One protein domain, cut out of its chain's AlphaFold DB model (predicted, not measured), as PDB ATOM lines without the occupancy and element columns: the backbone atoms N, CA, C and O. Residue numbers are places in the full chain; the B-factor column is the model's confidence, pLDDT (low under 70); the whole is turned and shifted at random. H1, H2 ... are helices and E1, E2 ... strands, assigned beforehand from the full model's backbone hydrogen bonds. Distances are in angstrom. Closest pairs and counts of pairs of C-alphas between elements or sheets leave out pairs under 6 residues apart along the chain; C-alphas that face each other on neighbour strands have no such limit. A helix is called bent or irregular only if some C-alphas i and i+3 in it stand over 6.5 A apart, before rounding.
ATOM      1  N   VAL A 143      13.788  10.337  32.029       94.56
ATOM      2  CA  VAL A 143      13.873   9.188  32.949       94.56
ATOM      3  C   VAL A 143      15.150   9.202  33.795       94.56
ATOM      4  O   VAL A 143      15.137   8.682  34.908       94.56
ATOM      5  N   ARG A 144      16.234   9.837  33.318       95.44
ATOM      6  CA  ARG A 144      17.471  10.034  34.089       95.44
ATOM      7  C   ARG A 144      17.198  10.697  35.442       95.44
ATOM      8  O   ARG A 144      17.777  10.290  36.440       95.44
ATOM      9  N   ALA A 145      16.240  11.622  35.473       95.69
ATOM     10  CA  ALA A 145      15.844  12.400  36.640       95.69
ATOM     11  C   ALA A 145      14.696  11.757  37.447       95.69
ATOM     12  O   ALA A 145      13.877  12.458  38.046       95.69
ATOM     13  N   ILE A 146      14.618  10.420  37.503       93.88
ATOM     14  CA  ILE A 146      13.553   9.677  38.210       93.88
ATOM     15  C   ILE A 146      13.387  10.089  39.686       93.88
ATOM     16  O   ILE A 146      12.272  10.059  40.218       93.88
ATOM     17  N   ALA A 147      14.472  10.511  40.347       91.62
ATOM     18  CA  ALA A 147      14.429  11.041  41.709       91.62
ATOM     19  C   ALA A 147      13.594  12.332  41.774       91.62
ATOM     20  O   ALA A 147      12.688  12.447  42.598       91.62
ATOM     21  N   GLY A 148      13.820  13.255  40.836       94.19
ATOM     22  CA  GLY A 148      13.045  14.489  40.699       94.19
ATOM     23  C   GLY A 148      11.587  14.231  40.310       94.19
ATOM     24  O   GLY A 148      10.686  14.861  40.862       94.19
ATOM     25  N   SER A 149      11.327  13.258  39.428       95.44
ATOM     26  CA  SER A 149       9.964  12.823  39.078       95.44
ATOM     27  C   SER A 149       9.188  12.281  40.277       95.44
ATOM     28  O   SER A 149       8.001  12.564  40.440       95.44
ATOM     29  N   THR A 150       9.851  11.505  41.130       91.88
ATOM     30  CA  THR A 150       9.250  10.989  42.363       91.88
ATOM     31  C   THR A 150       8.960  12.127  43.338       91.88
ATOM     32  O   THR A 150       7.837  12.260  43.825       91.88
ATOM     33  N   LEU A 151       9.955  12.984  43.568       94.00
ATOM     34  CA  LEU A 151       9.847  14.114  44.481       94.00
ATOM     35  C   LEU A 151       8.728  15.076  44.069       94.00
ATOM     36  O   LEU A 151       7.978  15.558  44.912       94.00
ATOM     37  N   ALA A 152       8.550  15.305  42.769       96.50
ATOM     38  CA  ALA A 152       7.463  16.130  42.258       96.50
ATOM     39  C   ALA A 152       6.078  15.576  42.616       96.50
ATOM     40  O   ALA A 152       5.191  16.337  43.009       96.50
ATOM     41  N   ALA A 153       5.894  14.255  42.531       94.56
ATOM     42  CA  ALA A 153       4.653  13.621  42.959       94.56
ATOM     43  C   ALA A 153       4.421  13.797  44.466       94.56
ATOM     44  O   ALA A 153       3.305  14.104  44.883       94.56
ATOM     45  N   GLU A 154       5.467  13.630  45.273       93.38
ATOM     46  CA  GLU A 154       5.408  13.779  46.729       93.38
ATOM     47  C   GLU A 154       5.097  15.228  47.135       93.38
ATOM     48  O   GLU A 154       4.236  15.446  47.984       93.38
ATOM     49  N   ILE A 155       5.696  16.228  46.478       96.44
ATOM     50  CA  ILE A 155       5.381  17.650  46.693       96.44
ATOM     51  C   ILE A 155       3.897  17.921  46.423       96.44
ATOM     52  O   ILE A 155       3.209  18.482  47.275       96.44
ATOM     53  N   VAL A 156       3.374  17.496  45.267       96.94
ATOM     54  CA  VAL A 156       1.956  17.704  44.921       96.94
ATOM     55  C   VAL A 156       1.038  17.022  45.935       96.94
ATOM     56  O   VAL A 156       0.065  17.631  46.382       96.94
ATOM     57  N   GLN A 157       1.348  15.784  46.325       94.50
ATOM     58  CA  GLN A 157       0.569  15.041  47.315       94.50
ATOM     59  C   GLN A 157       0.538  15.756  48.667       94.50
ATOM     60  O   GLN A 157      -0.541  15.907  49.241       94.50
ATOM     61  N   GLN A 158       1.684  16.244  49.148       95.38
ATOM     62  CA  GLN A 158       1.770  16.908  50.447       95.38
ATOM     63  C   GLN A 158       1.054  18.257  50.461       95.38
ATOM     64  O   GLN A 158       0.267  18.522  51.368       95.38
ATOM     65  N   LEU A 159       1.235  19.081  49.427       96.88
ATOM     66  CA  LEU A 159       0.516  20.351  49.329       96.88
ATOM     67  C   LEU A 159      -1.001  20.121  49.215       96.88
ATOM     68  O   LEU A 159      -1.788  20.794  49.880       96.88
ATOM     69  N   ASN A 160      -1.434  19.116  48.446       96.31
ATOM     70  CA  ASN A 160      -2.849  18.758  48.362       96.31
ATOM     71  C   ASN A 160      -3.398  18.246  49.707       96.31
ATOM     72  O   ASN A 160      -4.547  18.529  50.055       96.31
ATOM     73  N   ALA A 161      -2.595  17.523  50.491       95.12
ATOM     74  CA  ALA A 161      -2.968  17.099  51.838       95.12
ATOM     75  C   ALA A 161      -3.171  18.303  52.773       95.12
ATOM     76  O   ALA A 161      -4.153  18.338  53.516       95.12
ATOM     77  N   THR A 162      -2.323  19.332  52.698       95.00
ATOM     78  CA  THR A 162      -2.520  20.591  53.437       95.00
ATOM     79  C   THR A 162      -3.838  21.270  53.056       95.00
ATOM     80  O   THR A 162      -4.613  21.620  53.945       95.00
ATOM     81  N   ILE A 163      -4.149  21.376  51.759       94.12
ATOM     82  CA  ILE A 163      -5.400  21.991  51.272       94.12
ATOM     83  C   ILE A 163      -6.625  21.200  51.747       94.12
ATOM     84  O   ILE A 163      -7.549  21.752  52.340       94.12
ATOM     85  N   THR A 164      -6.640  19.888  51.505       94.06
ATOM     86  CA  THR A 164      -7.801  19.026  51.795       94.06
ATOM     87  C   THR A 164      -8.040  18.828  53.290       94.06
ATOM     88  O   THR A 164      -9.188  18.703  53.713       94.06
ATOM     89  N   SER A 165      -6.979  18.865  54.101       92.81
ATOM     90  CA  SER A 165      -7.069  18.829  55.565       92.81
ATOM     91  C   SER A 165      -7.326  20.196  56.205       92.81
ATOM     92  O   SER A 165      -7.386  20.280  57.430       92.81
ATOM     93  N   LYS A 166      -7.476  21.263  55.403       92.19
ATOM     94  CA  LYS A 166      -7.633  22.648  55.874       92.19
ATOM     95  C   LYS A 166      -6.532  23.050  56.859       92.19
ATOM     96  O   LYS A 166      -6.800  23.554  57.946       92.19
ATOM     97  N   SER A 167      -5.282  22.784  56.482       91.44
ATOM     98  CA  SER A 167      -4.080  23.083  57.270       91.44
ATOM     99  C   SER A 167      -3.936  22.323  58.597       91.44
ATOM    100  O   SER A 167      -3.040  22.641  59.379       91.44
ATOM    101  N   ALA A 168      -4.709  21.256  58.842       90.50
ATOM    102  CA  ALA A 168      -4.436  20.366  59.977       90.50
ATOM    103  C   ALA A 168      -3.029  19.735  59.892       90.50
ATOM    104  O   ALA A 168      -2.386  19.518  60.916       90.50
ATOM    105  N   SER A 169      -2.525  19.509  58.671       87.25
ATOM    106  CA  SER A 169      -1.107  19.256  58.389       87.25
ATOM    107  C   SER A 169      -0.522  20.429  57.599       87.25
ATOM    108  O   SER A 169      -0.697  20.522  56.384       87.25
ATOM    109  N   SER A 170       0.121  21.363  58.303       88.88
ATOM    110  CA  SER A 170       0.631  22.620  57.720       88.88
ATOM    111  C   SER A 170       2.090  22.568  57.268       88.88
ATOM    112  O   SER A 170       2.531  23.456  56.547       88.88
ATOM    113  N   LEU A 171       2.853  21.563  57.704       92.94
ATOM    114  CA  LEU A 171       4.280  21.458  57.423       92.94
ATOM    115  C   LEU A 171       4.637  20.012  57.094       92.94
ATOM    116  O   LEU A 171       4.341  19.100  57.863       92.94
ATOM    117  N   ALA A 172       5.330  19.830  55.976       91.62
ATOM    118  CA  ALA A 172       5.990  18.588  55.621       91.62
ATOM    119  C   ALA A 172       7.477  18.876  55.420       91.62
ATOM    120  O   ALA A 172       7.841  19.803  54.699       91.62
ATOM    121  N   VAL A 173       8.332  18.078  56.057       92.44
ATOM    122  CA  VAL A 173       9.786  18.161  55.906       92.44
ATOM    123  C   VAL A 173      10.268  16.835  55.347       92.44
ATOM    124  O   VAL A 173       9.925  15.776  55.871       92.44
ATOM    125  N   GLN A 174      11.045  16.904  54.272       89.50
ATOM    126  CA  GLN A 174      11.683  15.749  53.658       89.50
ATOM    127  C   GLN A 174      13.178  16.013  53.554       89.50
ATOM    128  O   GLN A 174      13.596  17.116  53.210       89.50
ATOM    129  N   PHE A 175      13.965  14.988  53.856       88.31
ATOM    130  CA  PHE A 175      15.415  15.029  53.754       88.31
ATOM    131  C   PHE A 175      15.831  14.195  52.550       88.31
ATOM    132  O   PHE A 175      15.351  13.076  52.365       88.31
ATOM    133  N   GLY A 176      16.710  14.752  51.729       84.38
ATOM    134  CA  GLY A 176      17.215  14.109  50.526       84.38
ATOM    135  C   GLY A 176      18.620  14.591  50.212       84.38
ATOM    136  O   GLY A 176      19.128  15.516  50.845       84.38
ATOM    137  N   ALA A 177      19.244  13.945  49.238       87.56
ATOM    138  CA  ALA A 177      20.584  14.284  48.789       87.56
ATOM    139  C   ALA A 177      20.556  15.235  47.580       87.56
ATOM    140  O   ALA A 177      19.504  15.494  46.986       87.56
ATOM    141  N   TYR A 178      21.728  15.755  47.206       91.69
ATOM    142  CA  TYR A 178      21.880  16.745  46.133       91.69
ATOM    143  C   TYR A 178      21.331  16.265  44.777       91.69
ATOM    144  O   TYR A 178      20.842  17.074  43.993       91.69
ATOM    145  N   ASN A 179      21.331  14.959  44.490       89.75
ATOM    146  CA  ASN A 179      20.810  14.427  43.228       89.75
ATOM    147  C   ASN A 179      19.300  14.652  43.064       89.75
ATOM    148  O   ASN A 179      18.833  14.849  41.942       89.75
ATOM    149  N   SER A 180      18.541  14.657  44.163       92.00
ATOM    150  CA  SER A 180      17.115  14.991  44.154       92.00
ATOM    151  C   SER A 180      16.892  16.448  43.758       92.00
ATOM    152  O   SER A 180      15.986  16.724  42.969       92.00
ATOM    153  N   PHE A 181      17.747  17.361  44.238       96.31
ATOM    154  CA  PHE A 181      17.747  18.763  43.818       96.31
ATOM    155  C   PHE A 181      18.060  18.875  42.327       96.31
ATOM    156  O   PHE A 181      17.213  19.347  41.580       96.31
ATOM    157  N   LEU A 182      19.209  18.361  41.872       97.00
ATOM    158  CA  LEU A 182      19.635  18.444  40.465       97.00
ATOM    159  C   LEU A 182      18.592  17.854  39.501       97.00
ATOM    160  O   LEU A 182      18.244  18.472  38.494       97.00
ATOM    161  N   SER A 183      18.043  16.683  39.842       96.50
ATOM    162  CA  SER A 183      16.986  16.030  39.062       96.50
ATOM    163  C   SER A 183      15.737  16.905  38.970       96.50
ATOM    164  O   SER A 183      15.192  17.101  37.884       96.50
ATOM    165  N   PHE A 184      15.269  17.440  40.104       97.62
ATOM    166  CA  PHE A 184      14.098  18.311  40.131       97.62
ATOM    167  C   PHE A 184      14.357  19.625  39.384       97.62
ATOM    168  O   PHE A 184      13.517  20.044  38.595       97.62
ATOM    169  N   PHE A 185      15.522  20.243  39.576       98.38
ATOM    170  CA  PHE A 185      15.914  21.493  38.928       98.38
ATOM    171  C   PHE A 185      15.888  21.376  37.409       98.38
ATOM    172  O   PHE A 185      15.262  22.205  36.742       98.38
ATOM    173  N   GLY A 186      16.483  20.310  36.867       97.81
ATOM    174  CA  GLY A 186      16.433  20.024  35.438       97.81
ATOM    175  C   GLY A 186      15.000  19.859  34.922       97.81
ATOM    176  O   GLY A 186      14.610  20.504  33.947       97.81
ATOM    177  N   LEU A 187      14.172  19.057  35.602       98.31
ATOM    178  CA  LEU A 187      12.770  18.833  35.215       98.31
ATOM    179  C   LEU A 187      11.908  20.104  35.314       98.31
ATOM    180  O   LEU A 187      11.042  20.340  34.469       98.31
ATOM    181  N   ALA A 188      12.170  20.944  36.313       98.19
ATOM    182  CA  ALA A 188      11.489  22.213  36.541       98.19
ATOM    183  C   ALA A 188      12.025  23.366  35.670       98.19
ATOM    184  O   ALA A 188      11.499  24.476  35.762       98.19
ATOM    185  N   GLN A 189      13.018  23.108  34.807       97.69
ATOM    186  CA  GLN A 189      13.656  24.084  33.910       97.69
ATOM    187  C   GLN A 189      14.356  25.245  34.638       97.69
ATOM    188  O   GLN A 189      14.559  26.319  34.068       97.69
ATOM    189  N   LEU A 190      14.760  25.030  35.887       98.12
ATOM    190  CA  LEU A 190      15.451  26.028  36.698       98.12
ATOM    191  C   LEU A 190      16.861  26.413  36.195       98.12
ATOM    192  O   LEU A 190      17.220  27.575  36.371       98.12
ATOM    193  N   PRO A 191      17.623  25.559  35.477       97.25
ATOM    194  CA  PRO A 191      18.877  25.980  34.840       97.25
ATOM    195  C   PRO A 191      18.747  27.154  33.860       97.25
ATOM    196  O   PRO A 191      19.733  27.803  33.548       97.25
ATOM    197  N   SER A 192      17.540  27.445  33.357       96.12
ATOM    198  CA  SER A 192      17.302  28.634  32.519       96.12
ATOM    199  C   SER A 192      17.174  29.941  33.315       96.12
ATOM    200  O   SER A 192      17.137  31.016  32.721       96.12
ATOM    201  N   VAL A 193      17.081  29.848  34.645       95.94
ATOM    202  CA  VAL A 193      16.834  30.964  35.569       95.94
ATOM    203  C   VAL A 193      18.125  31.431  36.245       95.94
ATOM    204  O   VAL A 193      18.343  32.634  36.355       95.94
ATOM    205  N   SER A 194      18.963  30.500  36.708       93.94
ATOM    206  CA  SER A 194      20.263  30.770  37.338       93.94
ATOM    207  C   SER A 194      21.198  29.573  37.154       93.94
ATOM    208  O   SER A 194      20.743  28.424  37.161       93.94
ATOM    209  N   ASP A 195      22.502  29.836  37.070       90.94
ATOM    210  CA  ASP A 195      23.543  28.801  37.027       90.94
ATOM    211  C   ASP A 195      23.590  27.973  38.328       90.94
ATOM    212  O   ASP A 195      23.983  26.801  38.301       90.94
ATOM    213  N   ASP A 196      23.088  28.525  39.443       91.12
ATOM    214  CA  ASP A 196      22.987  27.845  40.746       91.12
ATOM    215  C   ASP A 196      22.205  26.524  40.670       91.12
ATOM    216  O   ASP A 196      22.432  25.602  41.450       91.12
ATOM    217  N   PHE A 197      21.303  26.393  39.694       97.56
ATOM    218  CA  PHE A 197      20.458  25.211  39.513       97.56
ATOM    219  C   PHE A 197      21.125  24.072  38.732       97.56
ATOM    220  O   PHE A 197      20.475  23.077  38.405       97.56
ATOM    221  N   THR A 198      22.419  24.207  38.447       96.75
ATOM    222  CA  THR A 198      23.268  23.141  37.890       96.75
ATOM    223  C   THR A 198      24.380  22.712  38.847       96.75
ATOM    224  O   THR A 198      25.146  21.800  38.536       96.75
ATOM    225  N   GLY A 199      24.471  23.350  40.017       95.44
ATOM    226  CA  GLY A 199      25.488  23.074  41.020       95.44
ATOM    227  C   GLY A 199      25.058  22.043  42.055       95.44
ATOM    228  O   GLY A 199      23.888  21.971  42.434       95.44
ATOM    229  N   ILE A 200      26.022  21.264  42.550       95.56
ATOM    230  CA  ILE A 200      25.843  20.492  43.780       95.56
ATOM    231  C   ILE A 200      25.520  21.494  44.886       95.56
ATOM    232  O   ILE A 200      26.258  22.454  45.098       95.56
ATOM    233  N   VAL A 201      24.392  21.279  45.555       95.31
ATOM    234  CA  VAL A 201      23.924  22.172  46.613       95.31
ATOM    235  C   VAL A 201      24.801  22.034  47.861       95.31
ATOM    236  O   VAL A 201      25.212  20.929  48.221       95.31
ATOM    237  N   ASP A 202      25.043  23.146  48.543       94.31
ATOM    238  CA  ASP A 202      25.817  23.213  49.779       94.31
ATOM    239  C   ASP A 202      25.094  22.482  50.920       94.31
ATOM    240  O   ASP A 202      23.871  22.271  50.904       94.31
ATOM    241  N   TYR A 203      25.831  22.134  51.975       92.94
ATOM    242  CA  TYR A 203      25.229  21.547  53.169       92.94
ATOM    243  C   TYR A 203      24.159  22.461  53.779       92.94
ATOM    244  O   TYR A 203      24.324  23.675  53.881       92.94
ATOM    245  N   ALA A 204      23.066  21.847  54.238       93.31
ATOM    246  CA  ALA A 204      21.891  22.531  54.784       93.31
ATOM    247  C   ALA A 204      21.134  23.436  53.788       93.31
ATOM    248  O   ALA A 204      20.348  24.282  54.216       93.31
ATOM    249  N   SER A 205      21.320  23.228  52.480       96.75
ATOM    250  CA  SER A 205      20.446  23.798  51.450       96.75
ATOM    251  C   SER A 205      19.001  23.341  51.602       96.75
ATOM    252  O   SER A 205      18.722  22.222  52.045       96.75
ATOM    253  N   ALA A 206      18.071  24.187  51.170       96.56
ATOM    254  CA  ALA A 206      16.651  23.877  51.193       96.56
ATOM    255  C   ALA A 206      15.946  24.443  49.964       96.56
ATOM    256  O   ALA A 206      16.193  25.574  49.549       96.56
ATOM    257  N   MET A 207      15.010  23.663  49.428       96.50
ATOM    258  CA  MET A 207      13.992  24.166  48.516       96.50
ATOM    259  C   MET A 207      12.619  24.043  49.169       96.50
ATOM    260  O   MET A 207      12.312  23.037  49.810       96.50
ATOM    261  N   VAL A 208      11.807  25.084  49.036       97.81
ATOM    262  CA  VAL A 208      10.563  25.271  49.782       97.81
ATOM    263  C   VAL A 208       9.439  25.559  48.798       97.81
ATOM    264  O   VAL A 208       9.579  26.382  47.898       97.81
ATOM    265  N   PHE A 209       8.310  24.884  48.990       98.50
ATOM    266  CA  PHE A 209       7.080  25.122  48.245       98.50
ATOM    267  C   PHE A 209       6.023  25.591  49.229       98.50
ATOM    268  O   PHE A 209       5.663  24.856  50.148       98.50
ATOM    269  N   GLU A 210       5.525  26.805  49.039       98.19
ATOM    270  CA  GLU A 210       4.560  27.404  49.953       98.19
ATOM    271  C   GLU A 210       3.214  27.586  49.267       98.19
ATOM    272  O   GLU A 210       3.141  28.143  48.172       98.19
ATOM    273  N   LEU A 211       2.146  27.155  49.940       97.69
ATOM    274  CA  LEU A 211       0.786  27.540  49.583       97.69
ATOM    275  C   LEU A 211       0.527  28.955  50.089       97.69
ATOM    276  O   LEU A 211       0.629  29.222  51.285       97.69
ATOM    277  N   VAL A 212       0.155  29.846  49.181       96.62
ATOM    278  CA  VAL A 212      -0.147  31.245  49.482       96.62
ATOM    279  C   VAL A 212      -1.537  31.609  48.977       96.62
ATOM    280  O   VAL A 212      -2.010  31.109  47.957       96.62
ATOM    281  N   THR A 213      -2.207  32.493  49.704       95.50
ATOM    282  CA  THR A 213      -3.536  32.999  49.360       95.50
ATOM    283  C   THR A 213      -3.689  34.424  49.878       95.50
ATOM    284  O   THR A 213      -3.121  34.782  50.908       95.50
ATOM    285  N   SER A 214      -4.456  35.242  49.160       92.75
ATOM    286  CA  SER A 214      -4.895  36.563  49.621       92.75
ATOM    287  C   SER A 214      -6.281  36.528  50.271       92.75
ATOM    288  O   SER A 214      -6.749  37.552  50.769       92.75
ATOM    289  N   ALA A 215      -6.954  35.372  50.263       91.88
ATOM    290  CA  ALA A 215      -8.233  35.198  50.932       91.88
ATOM    291  C   ALA A 215      -8.046  35.159  52.455       91.88
ATOM    292  O   ALA A 215      -7.071  34.613  52.972       91.88
ATOM    293  N   THR A 216      -9.014  35.707  53.188       88.06
ATOM    294  CA  THR A 216      -9.037  35.606  54.648       88.06
ATOM    295  C   THR A 216      -9.281  34.157  55.059       88.06
ATOM    296  O   THR A 216     -10.346  33.609  54.780       88.06
ATOM    297  N   SER A 224     -10.895  28.249  48.451       93.12
ATOM    298  CA  SER A 224     -11.001  27.288  47.357       93.12
ATOM    299  C   SER A 224      -9.703  27.260  46.538       93.12
ATOM    300  O   SER A 224      -8.870  28.163  46.607       93.12
ATOM    301  N   THR A 225      -9.491  26.194  45.764       93.44
ATOM    302  CA  THR A 225      -8.231  25.966  45.035       93.44
ATOM    303  C   THR A 225      -7.905  27.042  43.999       93.44
ATOM    304  O   THR A 225      -6.735  27.272  43.713       93.44
ATOM    305  N   ASP A 226      -8.907  27.733  43.459       95.06
ATOM    306  CA  ASP A 226      -8.749  28.882  42.559       95.06
ATOM    307  C   ASP A 226      -8.240  30.151  43.263       95.06
ATOM    308  O   ASP A 226      -7.745  31.062  42.604       95.06
ATOM    309  N   GLN A 227      -8.294  30.190  44.596       96.44
ATOM    310  CA  GLN A 227      -7.763  31.274  45.428       96.44
ATOM    311  C   GLN A 227      -6.388  30.944  46.029       96.44
ATOM    312  O   GLN A 227      -5.854  31.726  46.821       96.44
ATOM    313  N   ILE A 228      -5.822  29.782  45.692       98.00
ATOM    314  CA  ILE A 228      -4.539  29.303  46.206       98.00
ATOM    315  C   ILE A 228      -3.504  29.354  45.085       98.00
ATOM    316  O   ILE A 228      -3.750  28.942  43.949       98.00
ATOM    317  N   SER A 229      -2.319  29.846  45.421       98.38
ATOM    318  CA  SER A 229      -1.135  29.803  44.571       98.38
ATOM    319  C   SER A 229       0.015  29.110  45.291       98.38
ATOM    320  O   SER A 229      -0.013  28.930  46.507       98.38
ATOM    321  N   VAL A 230       1.024  28.708  44.529       98.56
ATOM    322  CA  VAL A 230       2.270  28.127  45.012       98.56
ATOM    323  C   VAL A 230       3.404  29.069  44.656       98.56
ATOM    324  O   VAL A 230       3.475  29.525  43.514       98.56
ATOM    325  N   ARG A 231       4.300  29.331  45.605       98.19
ATOM    326  CA  ARG A 231       5.607  29.930  45.315       98.19
ATOM    327  C   ARG A 231       6.725  28.965  45.671       98.19
ATOM    328  O   ARG A 231       6.587  28.164  46.598       98.19
ATOM    329  N   PHE A 232       7.807  29.040  44.912       98.50
ATOM    330  CA  PHE A 232       8.998  28.224  45.097       98.50
ATOM    331  C   PHE A 232      10.141  29.095  45.588       98.50
ATOM    332  O   PHE A 232      10.438  30.127  44.987       98.50
ATOM    333  N   LEU A 233      10.773  28.665  46.674       98.06
ATOM    334  CA  LEU A 233      11.936  29.322  47.236       98.06
ATOM    335  C   LEU A 233      13.105  28.352  47.309       98.06
ATOM    336  O   LEU A 233      12.922  27.162  47.556       98.06
ATOM    337  N   PHE A 234      14.311  28.872  47.141       97.81
ATOM    338  CA  PHE A 234      15.537  28.106  47.284       97.81
ATOM    339  C   PHE A 234      16.570  28.903  48.079       97.81
ATOM    340  O   PHE A 234      16.675  30.125  47.949       97.81
ATOM    341  N   THR A 235      17.317  28.189  48.914       96.69
ATOM    342  CA  THR A 235      18.561  28.649  49.524       96.69
ATOM    343  C   THR A 235      19.627  27.593  49.296       96.69
ATOM    344  O   THR A 235      19.405  26.410  49.576       96.69
ATOM    345  N   ASN A 236      20.783  28.039  48.813       95.31
ATOM    346  CA  ASN A 236      21.982  27.226  48.765       95.31
ATOM    347  C   ASN A 236      22.763  27.456  50.065       95.31
ATOM    348  O   ASN A 236      23.176  28.576  50.365       95.31
ATOM    349  N   GLY A 237      22.883  26.424  50.886       93.19
ATOM    350  CA  GLY A 237      23.413  26.503  52.238       93.19
ATOM    351  C   GLY A 237      22.387  26.966  53.278       93.19
ATOM    352  O   GLY A 237      21.203  27.173  52.995       93.19
ATOM    353  N   SER A 238      22.862  27.124  54.515       90.94
ATOM    354  CA  SER A 238      22.014  27.449  55.666       90.94
ATOM    355  C   SER A 238      21.261  28.774  55.500       90.94
ATOM    356  O   SER A 238      21.862  29.840  55.339       90.94
ATOM    357  N   ALA A 239      19.936  28.707  55.674       88.00
ATOM    358  CA  ALA A 239      19.023  29.844  55.545       88.00
ATOM    359  C   ALA A 239      19.317  31.015  56.510       88.00
ATOM    360  O   ALA A 239      18.860  32.135  56.297       88.00
ATOM    361  N   ALA A 240      20.063  30.758  57.593       88.44
ATOM    362  CA  ALA A 240      20.474  31.784  58.552       88.44
ATOM    363  C   ALA A 240      21.507  32.767  57.970       88.44
ATOM    364  O   ALA A 240      21.600  33.900  58.440       88.44
ATOM    365  N   TYR A 241      22.269  32.329  56.964       89.81
ATOM    366  CA  TYR A 241      23.286  33.133  56.283       89.81
ATOM    367  C   TYR A 241      22.863  33.494  54.857       89.81
ATOM    368  O   TYR A 241      23.183  34.585  54.391       89.81
ATOM    369  N   ASN A 242      22.097  32.614  54.206       90.88
ATOM    370  CA  ASN A 242      21.595  32.779  52.846       90.88
ATOM    371  C   ASN A 242      20.056  32.836  52.871       90.88
ATOM    372  O   ASN A 242      19.408  31.801  52.988       90.88
ATOM    373  N   PRO A 243      19.422  34.020  52.819       92.69
ATOM    374  CA  PRO A 243      17.965  34.110  52.862       92.69
ATOM    375  C   PRO A 243      17.289  33.337  51.720       92.69
ATOM    376  O   PRO A 243      17.772  33.324  50.586       92.69
ATOM    377  N   LEU A 244      16.124  32.746  52.006       95.31
ATOM    378  CA  LEU A 244      15.292  32.095  50.991       95.31
ATOM    379  C   LEU A 244      14.945  33.079  49.870       95.31
ATOM    380  O   LEU A 244      14.372  34.140  50.121       95.31
ATOM    381  N   THR A 245      15.262  32.695  48.636       96.56
ATOM    382  CA  THR A 245      15.004  33.502  47.439       96.56
ATOM    383  C   THR A 245      13.911  32.850  46.605       96.56
ATOM    384  O   THR A 245      13.936  31.640  46.395       96.56
ATOM    385  N   GLU A 246      12.937  33.641  46.155       97.38
ATOM    386  CA  GLU A 246      11.821  33.168  45.333       97.38
ATOM    387  C   GLU A 246      12.244  33.062  43.859       97.38
ATOM    388  O   GLU A 246      12.818  34.007  43.314       97.38
ATOM    389  N   TYR A 247      11.940  31.938  43.205       98.00
ATOM    390  CA  TYR A 247      12.280  31.702  41.799       98.00
ATOM    391  C   TYR A 247      11.057  31.248  40.994       98.00
ATOM    392  O   TYR A 247      10.200  30.528  41.517       98.00
ATOM    393  N   PRO A 248      10.955  31.632  39.708       97.94
ATOM    394  CA  PRO A 248       9.911  31.114  38.843       97.94
ATOM    395  C   PRO A 248      10.167  29.643  38.492       97.94
ATOM    396  O   PRO A 248      11.308  29.202  38.368       97.94
ATOM    397  N   LEU A 249       9.091  28.884  38.287       98.00
ATOM    398  CA  LEU A 249       9.154  27.475  37.894       98.00
ATOM    399  C   LEU A 249       8.685  27.257  36.452       98.00
ATOM    400  O   LEU A 249       7.823  27.972  35.932       98.00
ATOM    401  N   PHE A 250       9.167  26.169  35.849       97.56
ATOM    402  CA  PHE A 250       8.681  25.613  34.582       97.56
ATOM    403  C   PHE A 250       8.891  26.530  33.368       97.56
ATOM    404  O   PHE A 250       8.068  26.530  32.450       97.56
ATOM    405  N   GLY A 251       9.963  27.330  33.382       94.88
ATOM    406  CA  GLY A 251      10.284  28.277  32.307       94.88
ATOM    407  C   GLY A 251       9.331  29.477  32.225       94.88
ATOM    408  O   GLY A 251       9.247  30.133  31.189       94.88
ATOM    409  N   GLN A 252       8.569  29.746  33.288       93.94
ATOM    410  CA  GLN A 252       7.704  30.923  33.384       93.94
ATOM    411  C   GLN A 252       8.472  32.130  33.936       93.94
ATOM    412  O   GLN A 252       9.589  32.001  34.423       93.94
ATOM    413  N   SER A 253       7.862  33.315  33.879       93.75
ATOM    414  CA  SER A 253       8.403  34.535  34.497       93.75
ATOM    415  C   SER A 253       7.802  34.838  35.872       93.75
ATOM    416  O   SER A 253       8.429  35.518  36.679       93.75
ATOM    417  N   ALA A 254       6.588  34.355  36.147       95.56
ATOM    418  CA  ALA A 254       5.912  34.573  37.421       95.56
ATOM    419  C   ALA A 254       6.446  33.620  38.500       95.56
ATOM    420  O   ALA A 254       6.570  32.416  38.272       95.56
ATOM    421  N   THR A 255       6.710  34.159  39.688       96.25
ATOM    422  CA  THR A 255       7.192  33.401  40.855       96.25
ATOM    423  C   THR A 255       6.055  32.818  41.704       96.25
ATOM    424  O   THR A 255       6.249  31.852  42.440       96.25
ATOM    425  N   SER A 256       4.837  33.339  41.526       96.69
ATOM    426  CA  SER A 256       3.603  32.800  42.096       96.69
ATOM    427  C   SER A 256       2.768  32.123  41.009       96.69
ATOM    428  O   SER A 256       2.431  32.739  39.995       96.69
ATOM    429  N   LEU A 257       2.434  30.847  41.212       97.56
ATOM    430  CA  LEU A 257       1.687  30.026  40.262       97.56
ATOM    431  C   LEU A 257       0.330  29.615  40.834       97.56
ATOM    432  O   LEU A 257       0.308  29.011  41.903       97.56
ATOM    433  N   PRO A 258      -0.792  29.821  40.121       98.00
ATOM    434  CA  PRO A 258      -2.080  29.278  40.545       98.00
ATOM    435  C   PRO A 258      -1.992  27.769  40.791       98.00
ATOM    436  O   PRO A 258      -1.365  27.055  40.004       98.00
ATOM    437  N   TRP A 259      -2.646  27.271  41.845       98.12
ATOM    438  CA  TRP A 259      -2.573  25.866  42.268       98.12
ATOM    439  C   TRP A 259      -2.786  24.879  41.110       98.12
ATOM    440  O   TRP A 259      -1.979  23.977  40.896       98.12
ATOM    441  N   ASN A 260      -3.826  25.091  40.302       97.12
ATOM    442  CA  ASN A 260      -4.135  24.215  39.169       97.12
ATOM    443  C   ASN A 260      -3.022  24.224  38.105       97.12
ATOM    444  O   ASN A 260      -2.681  23.175  37.557       97.12
ATOM    445  N   THR A 261      -2.418  25.387  37.844       97.81
ATOM    446  CA  THR A 261      -1.276  25.512  36.931       97.81
ATOM    447  C   THR A 261      -0.063  24.774  37.486       97.81
ATOM    448  O   THR A 261       0.558  24.001  36.754       97.81
ATOM    449  N   PHE A 262       0.242  24.949  38.774       98.56
ATOM    450  CA  PHE A 262       1.334  24.248  39.450       98.56
ATOM    451  C   PHE A 262       1.174  22.725  39.354       98.56
ATOM    452  O   PHE A 262       2.071  22.049  38.852       98.56
ATOM    453  N   VAL A 263       0.007  22.192  39.736       98.38
ATOM    454  CA  VAL A 263      -0.290  20.752  39.665       98.38
ATOM    455  C   VAL A 263      -0.170  20.239  38.233       98.38
ATOM    456  O   VAL A 263       0.478  19.221  37.997       98.38
ATOM    457  N   SER A 264      -0.743  20.951  37.257       98.12
ATOM    458  CA  SER A 264      -0.672  20.541  35.850       98.12
ATOM    459  C   SER A 264       0.761  20.507  35.312       98.12
ATOM    460  O   SER A 264       1.087  19.625  34.522       98.12
ATOM    461  N   SER A 265       1.627  21.428  35.751       98.38
ATOM    462  CA  SER A 265       3.031  21.487  35.341       98.38
ATOM    463  C   SER A 265       3.878  20.409  36.010       98.38
ATOM    464  O   SER A 265       4.643  19.748  35.313       98.38
ATOM    465  N   MET A 266       3.691  20.169  37.312       98.00
ATOM    466  CA  MET A 266       4.349  19.073  38.037       98.00
ATOM    467  C   MET A 266       3.977  17.711  37.437       98.00
ATOM    468  O   MET A 266       4.843  16.883  37.165       98.00
ATOM    469  N   ASN A 267       2.693  17.501  37.125       97.06
ATOM    470  CA  ASN A 267       2.193  16.244  36.562       97.06
ATOM    471  C   ASN A 267       2.712  15.926  35.150       97.06
ATOM    472  O   ASN A 267       2.507  14.812  34.674       97.06
ATOM    473  N   LYS A 268       3.404  16.856  34.474       97.12
ATOM    474  CA  LYS A 268       4.079  16.559  33.196       97.12
ATOM    475  C   LYS A 268       5.245  15.589  33.365       97.12
ATOM    476  O   LYS A 268       5.605  14.915  32.406       97.12
TER     477      LYS A 268
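Overview. This is residues 143 to 216 and 224 to 268 of the 364 residues of an uncharacterized protein of Pseudogymnoascus verrucosus (UniProt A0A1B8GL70). A small, strongly twisted sheet, built on the antiparallel ribbon of E1 and E2, has two short strands, E3 and E4, beside different parts of E2, while the long helix H1 grazes it and the short helix H4 stands up from it. H4 also touches H1, and the helices H2 and H3 form a group off the sheet, with H2 crossing H1 near its first residues. The printed part has 119 residues, with four named helices and four named strands in the order H1, H2, H3, E1, E2, E3, E4, H4. Its class is mixed, helices and strands, and the sheet is branched and antiparallel. The whole is compact, with a radius of gyration of the C-alphas of 14.0 A and spans of 38 by 33 by 26 A.

Along the chain. Find C-alpha 206 at (16.651, 23.877, 51.193); from there E1, residues 206 to 212, runs 18.4 A. E2, residues 229 to 235, runs 20.3 A. Look next for E3 at residues 245 to 247, 6.5 A, and E4 at residues 256 to 258, 6.9 A. H1, residues 143 to 164, begins at C-alpha 143 (13.873, 9.188, 32.949) and spans 30.4 A; it is irregular, with C-alphas 144 and 147 8.3 A apart. H2 is residues 178 to 187, 14.4 A; H3, residues 195 to 198, 5.7 A; H4, residues 259 to 266, 10.6 A, ending at C-alpha 266 (4.349, 19.073, 38.037).

Arrangement. Start at E2, which has E1 on one side and E3 and E4 on the other. E1 and E2 are antiparallel at 159 degrees, with N 208 and O 233 at 2.8 A. E2 and E3 form a hairpin, with N 234 and O 245 at 2.9 A. E4 is antiparallel to E2, with N 230 and O 257 at 2.7 A. H4 is on the sheet at a height of 8.4 A, only just over E4 with 3 of its C-alphas, and stands up from the sheet at 46 degrees. Residues 155 to 163 of H1 only graze the sheet. H1 touches H4 with residues 152 to 156 alone, closest at the C-alphas of Ala 152 and Met 266, 6.0 A, at a shallow tilt of 18 degrees, opposite ways. With residues 144 to 152 alone H1 touches H2, about perpendicular at 86 degrees, closest at the C-alphas of Gly 148 and Phe 184, 4.0 A. H2 touches H3, closest at the C-alphas of Phe 185 and Phe 197, 5.9 A; neither is on the sheet. Every O i to N i+4 pair is within hydrogen-bond range in H2 and H4, and 16 of 18 in H1; H3 is too short for such a pair.

Size, cuts and confidence. The C-alphas farthest apart are those of Arg 144 and Thr 216, 42.2 A. Residues 217 to 223 are not printed, and C-alphas 216 and 224 are 11.2 A apart across the cut. Residues 165 to 177 make the long link from H1 to H2. No printed residue has a pLDDT under 70, and the mean of the printed part is 94.9.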